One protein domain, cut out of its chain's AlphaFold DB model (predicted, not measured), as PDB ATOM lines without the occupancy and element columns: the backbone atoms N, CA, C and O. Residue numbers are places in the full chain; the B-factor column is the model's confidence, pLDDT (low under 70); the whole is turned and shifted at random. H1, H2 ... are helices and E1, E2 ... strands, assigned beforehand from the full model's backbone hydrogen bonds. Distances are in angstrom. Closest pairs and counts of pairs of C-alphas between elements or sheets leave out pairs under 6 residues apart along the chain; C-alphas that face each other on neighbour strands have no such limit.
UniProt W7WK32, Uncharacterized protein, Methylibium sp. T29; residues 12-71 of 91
ATOM      1  N   ARG A  12     362.924 214.540 298.090       96.12
ATOM      2  CA  ARG A  12     363.221 214.282 296.672       96.12
ATOM      3  C   ARG A  12     363.049 212.826 296.252       96.12
ATOM      4  O   ARG A  12     362.504 212.562 295.183       96.12
ATOM      5  N   ALA A  13     363.515 211.887 297.075       94.88
ATOM      6  CA  ALA A  13     363.398 210.461 296.780       94.88
ATOM      7  C   ALA A  13     361.933 209.998 296.780       94.88
ATOM      8  O   ALA A  13     361.529 209.223 295.914       94.88
ATOM      9  N   GLU A  14     361.131 210.508 297.714       95.12
ATOM     10  CA  GLU A  14     359.719 210.162 297.823       95.12
ATOM     11  C   GLU A  14     358.908 210.765 296.671       95.12
ATOM     12  O   GLU A  14     358.176 210.045 295.989       95.12
ATOM     13  N   LEU A  15     359.137 212.043 296.347       95.75
ATOM     14  CA  LEU A  15     358.537 212.708 295.188       95.75
ATOM     15  C   LEU A  15     358.858 212.004 293.869       95.75
ATOM     16  O   LEU A  15     357.979 211.898 293.019       95.75
ATOM     17  N   ALA A  16     360.074 211.477 293.708       95.56
ATOM     18  CA  ALA A  16     360.448 210.713 292.518       95.56
ATOM     19  C   ALA A  16     359.640 209.410 292.357       95.56
ATOM     20  O   ALA A  16     359.499 208.911 291.242       95.56
ATOM     21  N   SER A  17     359.106 208.855 293.450       95.00
ATOM     22  CA  SER A  17     358.246 207.664 293.433       95.00
ATOM     23  C   SER A  17     356.748 207.987 293.346       95.00
ATOM     24  O   SER A  17     355.928 207.112 293.045       95.00
ATOM     25  N   ALA A  18     356.376 209.243 293.596       95.75
ATOM     26  CA  ALA A  18     355.000 209.694 293.571       95.75
ATOM     27  C   ALA A  18     354.462 209.819 292.142       95.75
ATOM     28  O   ALA A  18     355.179 210.081 291.180       95.75
ATOM     29  N   ARG A  19     353.144 209.646 292.006       97.19
ATOM     30  CA  ARG A  19     352.403 209.916 290.759       97.19
ATOM     31  C   ARG A  19     351.592 211.205 290.818       97.19
ATOM     32  O   ARG A  19     351.049 211.633 289.812       97.19
ATOM     33  N   ILE A  20     351.475 211.780 292.007       98.00
ATOM     34  CA  ILE A  20     350.731 213.001 292.268       98.00
ATOM     35  C   ILE A  20     351.399 213.725 293.426       98.00
ATOM     36  O   ILE A  20     351.932 213.076 294.328       98.00
ATOM     37  N   ALA A  21     351.386 215.047 293.383       97.94
ATOM     38  CA  ALA A  21     351.878 215.894 294.450       97.94
ATOM     39  C   ALA A  21     350.941 217.084 294.641       97.94
ATOM     40  O   ALA A  21     350.176 217.455 293.743       97.94
ATOM     41  N   GLY A  22     351.023 217.705 295.810       98.25
ATOM     42  CA  GLY A  22     350.276 218.920 296.086       98.25
ATOM     43  C   GLY A  22     351.033 219.864 297.003       98.25
ATOM     44  O   GLY A  22     351.847 219.440 297.815       98.25
ATOM     45  N   CYS A  23     350.774 221.158 296.869       98.31
ATOM     46  CA  CYS A  23     351.363 222.186 297.720       98.31
ATOM     47  C   CYS A  23     350.356 222.609 298.789       98.31
ATOM     48  O   CYS A  23     349.274 223.094 298.457       98.31
ATOM     49  N   PHE A  24     350.697 222.468 300.072       97.25
ATOM     50  CA  PHE A  24     349.781 222.852 301.153       97.25
ATOM     51  C   PHE A  24     349.761 224.365 301.419       97.25
ATOM     52  O   PHE A  24     348.905 224.840 302.154       97.25
ATOM     53  N   SER A  25     350.649 225.152 300.802       97.31
ATOM     54  CA  SER A  25     350.597 226.619 300.880       97.31
ATOM     55  C   SER A  25     349.570 227.220 299.912       97.31
ATOM     56  O   SER A  25     348.733 228.017 300.326       97.31
ATOM     57  N   CYS A  26     349.582 226.815 298.635       98.31
ATOM     58  CA  CYS A  26     348.659 227.339 297.614       98.31
ATOM     59  C   CYS A  26     347.496 226.394 297.270       98.31
ATOM     60  O   CYS A  26     346.636 226.747 296.465       98.31
ATOM     61  N   LEU A  27     347.459 225.207 297.886       97.88
ATOM     62  CA  LEU A  27     346.442 224.163 297.711       97.88
ATOM     63  C   LEU A  27     346.342 223.578 296.292       97.88
ATOM     64  O   LEU A  27     345.346 222.934 295.954       97.88
ATOM     65  N   ALA A  28     347.361 223.787 295.461       98.56
ATOM     66  CA  ALA A  28     347.406 223.239 294.116       98.56
ATOM     67  C   ALA A  28     347.830 221.766 294.106       98.56
ATOM     68  O   ALA A  28     348.627 221.336 294.940       98.56
ATOM     69  N   ILE A  29     347.324 221.024 293.120       98.62
ATOM     70  CA  ILE A  29     347.647 219.622 292.840       98.62
ATOM     71  C   ILE A  29     348.239 219.559 291.431       98.62
ATOM     72  O   ILE A  29     347.701 220.188 290.518       98.62
ATOM     73  N   PHE A  30     349.339 218.834 291.265       98.56
ATOM     74  CA  PHE A  30     350.109 218.771 290.021       98.56
ATOM     75  C   PHE A  30     350.889 217.450 289.913       98.56
ATOM     76  O   PHE A  30     350.914 216.644 290.853       98.56
ATOM     77  N   GLU A  31     351.502 217.198 288.755       98.31
ATOM     78  CA  GLU A  31     352.367 216.032 288.585       98.31
ATOM     79  C   GLU A  31     353.731 216.300 289.239       98.31
ATOM     80  O   GLU A  31     354.264 217.403 289.122       98.31
ATOM     81  N   PRO A  32     354.363 215.316 289.904       97.88
ATOM     82  CA  PRO A  32     355.691 215.516 290.491       97.88
ATOM     83  C   PRO A  32     356.750 215.967 289.472       97.88
ATOM     84  O   PRO A  32     357.688 216.670 289.836       97.88
ATOM     85  N   SER A  33     356.581 215.612 288.193       98.06
ATOM     86  CA  SER A  33     357.417 216.070 287.077       98.06
ATOM     87  C   SER A  33     357.350 217.575 286.809       98.06
ATOM     88  O   SER A  33     358.270 218.104 286.190       98.06
ATOM     89  N   ASP A  34     356.320 218.274 287.292       98.38
ATOM     90  CA  ASP A  34     356.217 219.734 287.185       98.38
ATOM     91  C   ASP A  34     357.185 220.450 288.147       98.38
ATOM     92  O   ASP A  34     357.481 221.636 287.982       98.38
ATOM     93  N   VAL A  35     357.721 219.747 289.153       98.19
ATOM     94  CA  VAL A  35     358.721 220.281 290.087       98.19
ATOM     95  C   VAL A  35     360.093 220.330 289.415       98.19
ATOM     96  O   VAL A  35     360.867 219.371 289.418       98.19
ATOM     97  N   VAL A  36     360.428 221.500 288.880       97.88
ATOM     98  CA  VAL A  36     361.727 221.756 288.232       97.88
ATOM     99  C   VAL A  36     362.741 222.453 289.142       97.88
ATOM    100  O   VAL A  36     363.932 222.456 288.840       97.88
ATOM    101  N   SER A  37     362.289 223.043 290.251       98.31
ATOM    102  CA  SER A  37     363.124 223.814 291.175       98.31
ATOM    103  C   SER A  37     363.242 223.118 292.525       98.31
ATOM    104  O   SER A  37     362.262 222.590 293.054       98.31
ATOM    105  N   TRP A  38     364.446 223.151 293.092       98.38
ATOM    106  CA  TRP A  38     364.790 222.485 294.345       98.38
ATOM    107  C   TRP A  38     365.636 223.405 295.226       98.38
ATOM    108  O   TRP A  38     366.439 224.195 294.730       98.38
ATOM    109  N   THR A  39     365.476 223.285 296.538       97.81
ATOM    110  CA  THR A  39     366.238 224.014 297.559       97.81
ATOM    111  C   THR A  39     366.908 223.033 298.532       97.81
ATOM    112  O   THR A  39     366.835 221.814 298.355       97.81
ATOM    113  N   HIS A  40     367.627 223.555 299.528       96.69
ATOM    114  CA  HIS A  40     368.358 222.781 300.538       96.69
ATOM    115  C   HIS A  40     369.334 221.761 299.930       96.69
ATOM    116  O   HIS A  40     369.357 220.594 300.315       96.69
ATOM    117  N   GLY A  41     370.131 222.201 298.951       96.19
ATOM    118  CA  GLY A  41     371.088 221.329 298.261       96.19
ATOM    119  C   GLY A  41     370.405 220.276 297.387       96.19
ATOM    120  O   GLY A  41     370.760 219.106 297.451       96.19
ATOM    121  N   GLU A  42     369.407 220.696 296.605       97.00
ATOM    122  CA  GLU A  42     368.616 219.832 295.716       97.00
ATOM    123  C   GLU A  42     367.842 218.708 296.425       97.00
ATOM    124  O   GLU A  42     367.595 217.658 295.839       97.00
ATOM    125  N   SER A  43     367.454 218.900 297.686       96.56
ATOM    126  CA  SER A  43     366.765 217.871 298.478       96.56
ATOM    127  C   SER A  43     365.271 218.132 298.663       96.56
ATOM    128  O   SER A  43     364.500 217.195 298.863       96.56
ATOM    129  N   THR A  44     364.861 219.398 298.587       98.00
ATOM    130  CA  THR A  44     363.511 219.850 298.936       98.00
ATOM    131  C   THR A  44     362.857 220.513 297.735       98.00
ATOM    132  O   THR A  44     363.433 221.427 297.138       98.00
ATOM    133  N   ALA A  45     361.679 220.033 297.354       98.38
ATOM    134  CA  ALA A  45     360.955 220.522 296.190       98.38
ATOM    135  C   ALA A  45     360.394 221.931 296.402       98.38
ATOM    136  O   ALA A  45     359.831 222.235 297.449       98.38
ATOM    137  N   VAL A  46     360.473 222.765 295.366       98.62
ATOM    138  CA  VAL A  46     359.823 224.077 295.325       98.62
ATOM    139  C   VAL A  46     358.587 223.993 294.433       98.62
ATOM    140  O   VAL A  46     358.653 223.522 293.298       98.62
ATOM    141  N   CYS A  47     357.445 224.460 294.940       98.69
ATOM    142  CA  CYS A  47     356.180 224.448 294.221       98.69
ATOM    143  C   CYS A  47     356.292 225.251 292.912       98.69
ATOM    144  O   CYS A  47     356.627 226.438 292.965       98.69
ATOM    145  N   PRO A  48     355.925 224.668 291.755       98.50
ATOM    146  CA  PRO A  48     356.035 225.343 290.459       98.50
ATOM    147  C   PRO A  48     355.036 226.494 290.275       98.50
ATOM    148  O   PRO A  48     355.152 227.258 289.322       98.50
ATOM    149  N   LEU A  49     354.052 226.626 291.171       98.50
ATOM    150  CA  LEU A  49     352.970 227.604 291.053       98.50
ATOM    151  C   LEU A  49     353.141 228.809 291.980       98.50
ATOM    152  O   LEU A  49     352.866 229.931 291.565       98.50
ATOM    153  N   CYS A  50     353.581 228.599 293.225       98.50
ATOM    154  CA  CYS A  50     353.732 229.686 294.203       98.50
ATOM    155  C   CYS A  50     355.168 229.914 294.690       98.50
ATOM    156  O   CYS A  50     355.411 230.907 295.369       98.50
ATOM    157  N   GLY A  51     356.113 229.022 294.374       98.25
ATOM    158  CA  GLY A  51     357.513 229.160 294.784       98.25
ATOM    159  C   GLY A  51     357.816 228.801 296.244       98.25
ATOM    160  O   GLY A  51     358.952 228.975 296.670       98.25
ATOM    161  N   ALA A  52     356.844 228.294 297.009       98.00
ATOM    162  CA  ALA A  52     357.080 227.788 298.364       98.00
ATOM    163  C   ALA A  52     357.633 226.353 298.346       98.00
ATOM    164  O   ALA A  52     357.275 225.552 297.485       98.00
ATOM    165  N   ASP A  53     358.422 225.989 299.344       97.81
ATOM    166  CA  ASP A  53     359.022 224.666 299.570       97.81
ATOM    167  C   ASP A  53     358.090 223.689 300.318       97.81
ATOM    168  O   ASP A  53     358.505 222.848 301.103       97.81
ATOM    169  N   THR A  54     356.785 223.803 300.063       96.94
ATOM    170  CA  THR A  54     355.705 223.132 300.814       96.94
ATOM    171  C   THR A  54     355.011 222.050 299.983       96.94
ATOM    172  O   THR A  54     353.785 221.904 300.005       96.94
ATOM    173  N   VAL A  55     355.785 221.330 299.167       98.12
ATOM    174  CA  VAL A  55     355.287 220.286 298.258       98.12
ATOM    175  C   VAL A  55     355.250 218.944 298.978       98.12
ATOM    176  O   VAL A  55     356.263 218.517 299.514       98.12
ATOM    177  N   LEU A  56     354.106 218.264 298.941       96.94
ATOM    178  CA  LEU A  56     353.903 216.940 299.522       96.94
ATOM    179  C   LEU A  56     353.790 215.875 298.425       96.94
ATOM    180  O   LEU A  56     352.971 216.038 297.508       96.94
ATOM    181  N   PRO A  57     354.552 214.774 298.517       96.50
ATOM    182  CA  PRO A  57     354.371 213.621 297.646       96.50
ATOM    183  C   PRO A  57     353.049 212.906 297.957       96.50
ATOM    184  O   PRO A  57     352.515 212.983 299.058       96.50
ATOM    185  N   HIS A  58     352.497 212.204 296.969       96.19
ATOM    186  CA  HIS A  58     351.300 211.357 297.085       96.19
ATOM    187  C   HIS A  58     349.985 212.071 297.465       96.19
ATOM    188  O   HIS A  58     348.957 211.411 297.630       96.19
ATOM    189  N   VAL A  59     349.958 213.407 297.528       96.31
ATOM    190  CA  VAL A  59     348.749 214.173 297.870       96.31
ATOM    191  C   VAL A  59     348.032 214.688 296.625       96.31
ATOM    192  O   VAL A  59     348.492 215.610 295.963       96.31
ATOM    193  N   GLY A  60     346.853 214.126 296.351       95.81
ATOM    194  CA  GLY A  60     345.953 214.549 295.266       95.81
ATOM    195  C   GLY A  60     344.575 215.028 295.733       95.81
ATOM    196  O   GLY A  60     343.641 215.069 294.939       95.81
ATOM    197  N   SER A  61     344.411 215.337 297.025       95.88
ATOM    198  CA  SER A  61     343.131 215.741 297.616       95.88
ATOM    199  C   SER A  61     343.230 217.115 298.262       95.88
ATOM    200  O   SER A  61     344.053 217.346 299.149       95.88
ATOM    201  N   LEU A  62     342.317 218.010 297.876       96.00
ATOM    202  CA  LEU A  62     342.202 219.338 298.474       96.00
ATOM    203  C   LEU A  62     341.895 219.271 299.978       96.00
ATOM    204  O   LEU A  62     342.344 220.127 300.735       96.00
ATOM    205  N   ALA A  63     341.145 218.257 300.419       95.81
ATOM    206  CA  ALA A  63     340.844 218.065 301.835       95.81
ATOM    207  C   ALA A  63     342.117 217.764 302.640       95.81
ATOM    208  O   ALA A  63     342.320 218.361 303.692       95.81
ATOM    209  N   THR A  64     343.002 216.913 302.110       93.31
ATOM    210  CA  THR A  64     344.290 216.596 302.743       93.31
ATOM    211  C   THR A  64     345.198 217.819 302.791       93.31
ATOM    212  O   THR A  64     345.713 218.142 303.854       93.31
ATOM    213  N   LEU A  65     345.338 218.557 301.681       94.75
ATOM    214  CA  LEU A  65     346.154 219.779 301.653       94.75
ATOM    215  C   LEU A  65     345.668 220.819 302.667       94.75
ATOM    216  O   LEU A  65     346.481 221.432 303.351       94.75
ATOM    217  N   ARG A  66     344.346 220.982 302.808       95.31
ATOM    218  CA  ARG A  66     343.754 221.865 303.822       95.31
ATOM    219  C   ARG A  66     344.014 221.384 305.242       95.31
ATOM    220  O   ARG A  66     344.272 222.212 306.106       95.31
ATOM    221  N   ALA A  67     343.942 220.078 305.483       91.88
ATOM    222  CA  ALA A  67     344.211 219.513 306.798       91.88
ATOM    223  C   ALA A  67     345.678 219.723 307.209       91.88
ATOM    224  O   ALA A  67     345.922 220.189 308.317       91.88
ATOM    225  N   VAL A  68     346.635 219.479 306.304       91.31
ATOM    226  CA  VAL A  68     348.059 219.759 306.561       91.31
ATOM    227  C   VAL A  68     348.295 221.257 306.766       91.31
ATOM    228  O   VAL A  68     348.926 221.648 307.739       91.31
ATOM    229  N   HIS A  69     347.727 222.110 305.907       92.06
ATOM    230  CA  HIS A  69     347.829 223.565 306.053       92.06
ATOM    231  C   HIS A  69     347.320 224.066 307.412       92.06
ATOM    232  O   HIS A  69     347.886 224.987 307.990       92.06
ATOM    233  N   ALA A  70     346.243 223.462 307.916       90.38
ATOM    234  CA  ALA A  70     345.642 223.808 309.196       90.38
ATOM    235  C   ALA A  70     346.368 223.196 310.410       90.38
ATOM    236  O   ALA A  70     345.899 223.391 311.528       90.38
ATOM    237  N   GLY A  71     347.459 222.444 310.213       87.19
ATOM    238  CA  GLY A  71     348.157 221.744 311.297       87.19
ATOM    239  C   GLY A  71     347.315 220.634 311.934       87.19
ATOM    240  O   GLY A  71     347.452 220.348 313.112       87.19
TER     241      GLY A  71
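Overview. This is residues 12 to 71 of the 91 residues of an uncharacterized protein of Methylibium sp. T29 (UniProt W7WK32). A small pair of antiparallel strands, E1 and E4, makes the middle of this domain, with the short helix H2 at the E1 side of it, at one end of the longest axis. Toward the other end lie the helix H1, close to E4, and the small hairpin of E2 and E3, with E3 near E4; a long loop, residues 24 to 36, leads from E1 to E2, and its residues 29 to 30 pair with E1. The printed part has 60 residues, with two named helices and four named strands in the order H1, E1, E2, E3, E4, H2, and two antiparallel two-stranded sheets, E1 - E4 and E2 - E3. The class is mixed, helices and strands, though under half of the residues are in named elements. The whole is compact, with a radius of gyration of the C-alphas of 10.3 A and spans of 29 by 20 by 18 A.

Arrangement. H1, residues 12 to 17, comes nearest to E4, residues 55 to 57, at the C-alphas of Leu 15 and Pro 57, 4.9 A apart. E1, residues 21 to 23, is the antiparallel neighbour of E4, at 155 degrees between directions; N 56 and O 22 are 2.8 A apart and N 22 and O 56 3.1 A, within hydrogen-bond range. Residues 21 to 22 of E1 also pair with residues 29 to 30, antiparallel. E2, residues 37 to 39, and E3, residues 44 to 46, form a hairpin, antiparallel at 135 degrees, with N 39 and O 44 2.8 A apart. The closest C-alphas of E3 and E4 are those of Ala 45 and Val 55, at 6.0 A. Those of E1 and H2, residues 62 to 69, are Cys 23 and Leu 65, at 7.0 A. H1 and H2 are apart, and so are E3 and H2. In H1 and H2 every O i to N i+4 pair is within hydrogen-bond range.

Along the chain. H1 begins at C-alpha 12, (363.221, 214.282, 296.672), and is 8.9 A long from first to last C-alpha. E1 and E2 are each 7.1 A long, E3 6.7 A and E4 6.8 A; C-alpha 55, where E4 begins, is at (355.287, 220.286, 298.258). H2 is 10.3 A long and ends at C-alpha 69, (347.829, 223.565, 306.053).

Size, cuts and confidence. The two C-alphas farthest apart are those of Gly 41 and Ala 63, at 30.6 A. The printed part has no cut. The link from E1 to E2 is long, with 13 residues. The mean pLDDT of the printed part is 96.6, and no printed residue is under 70.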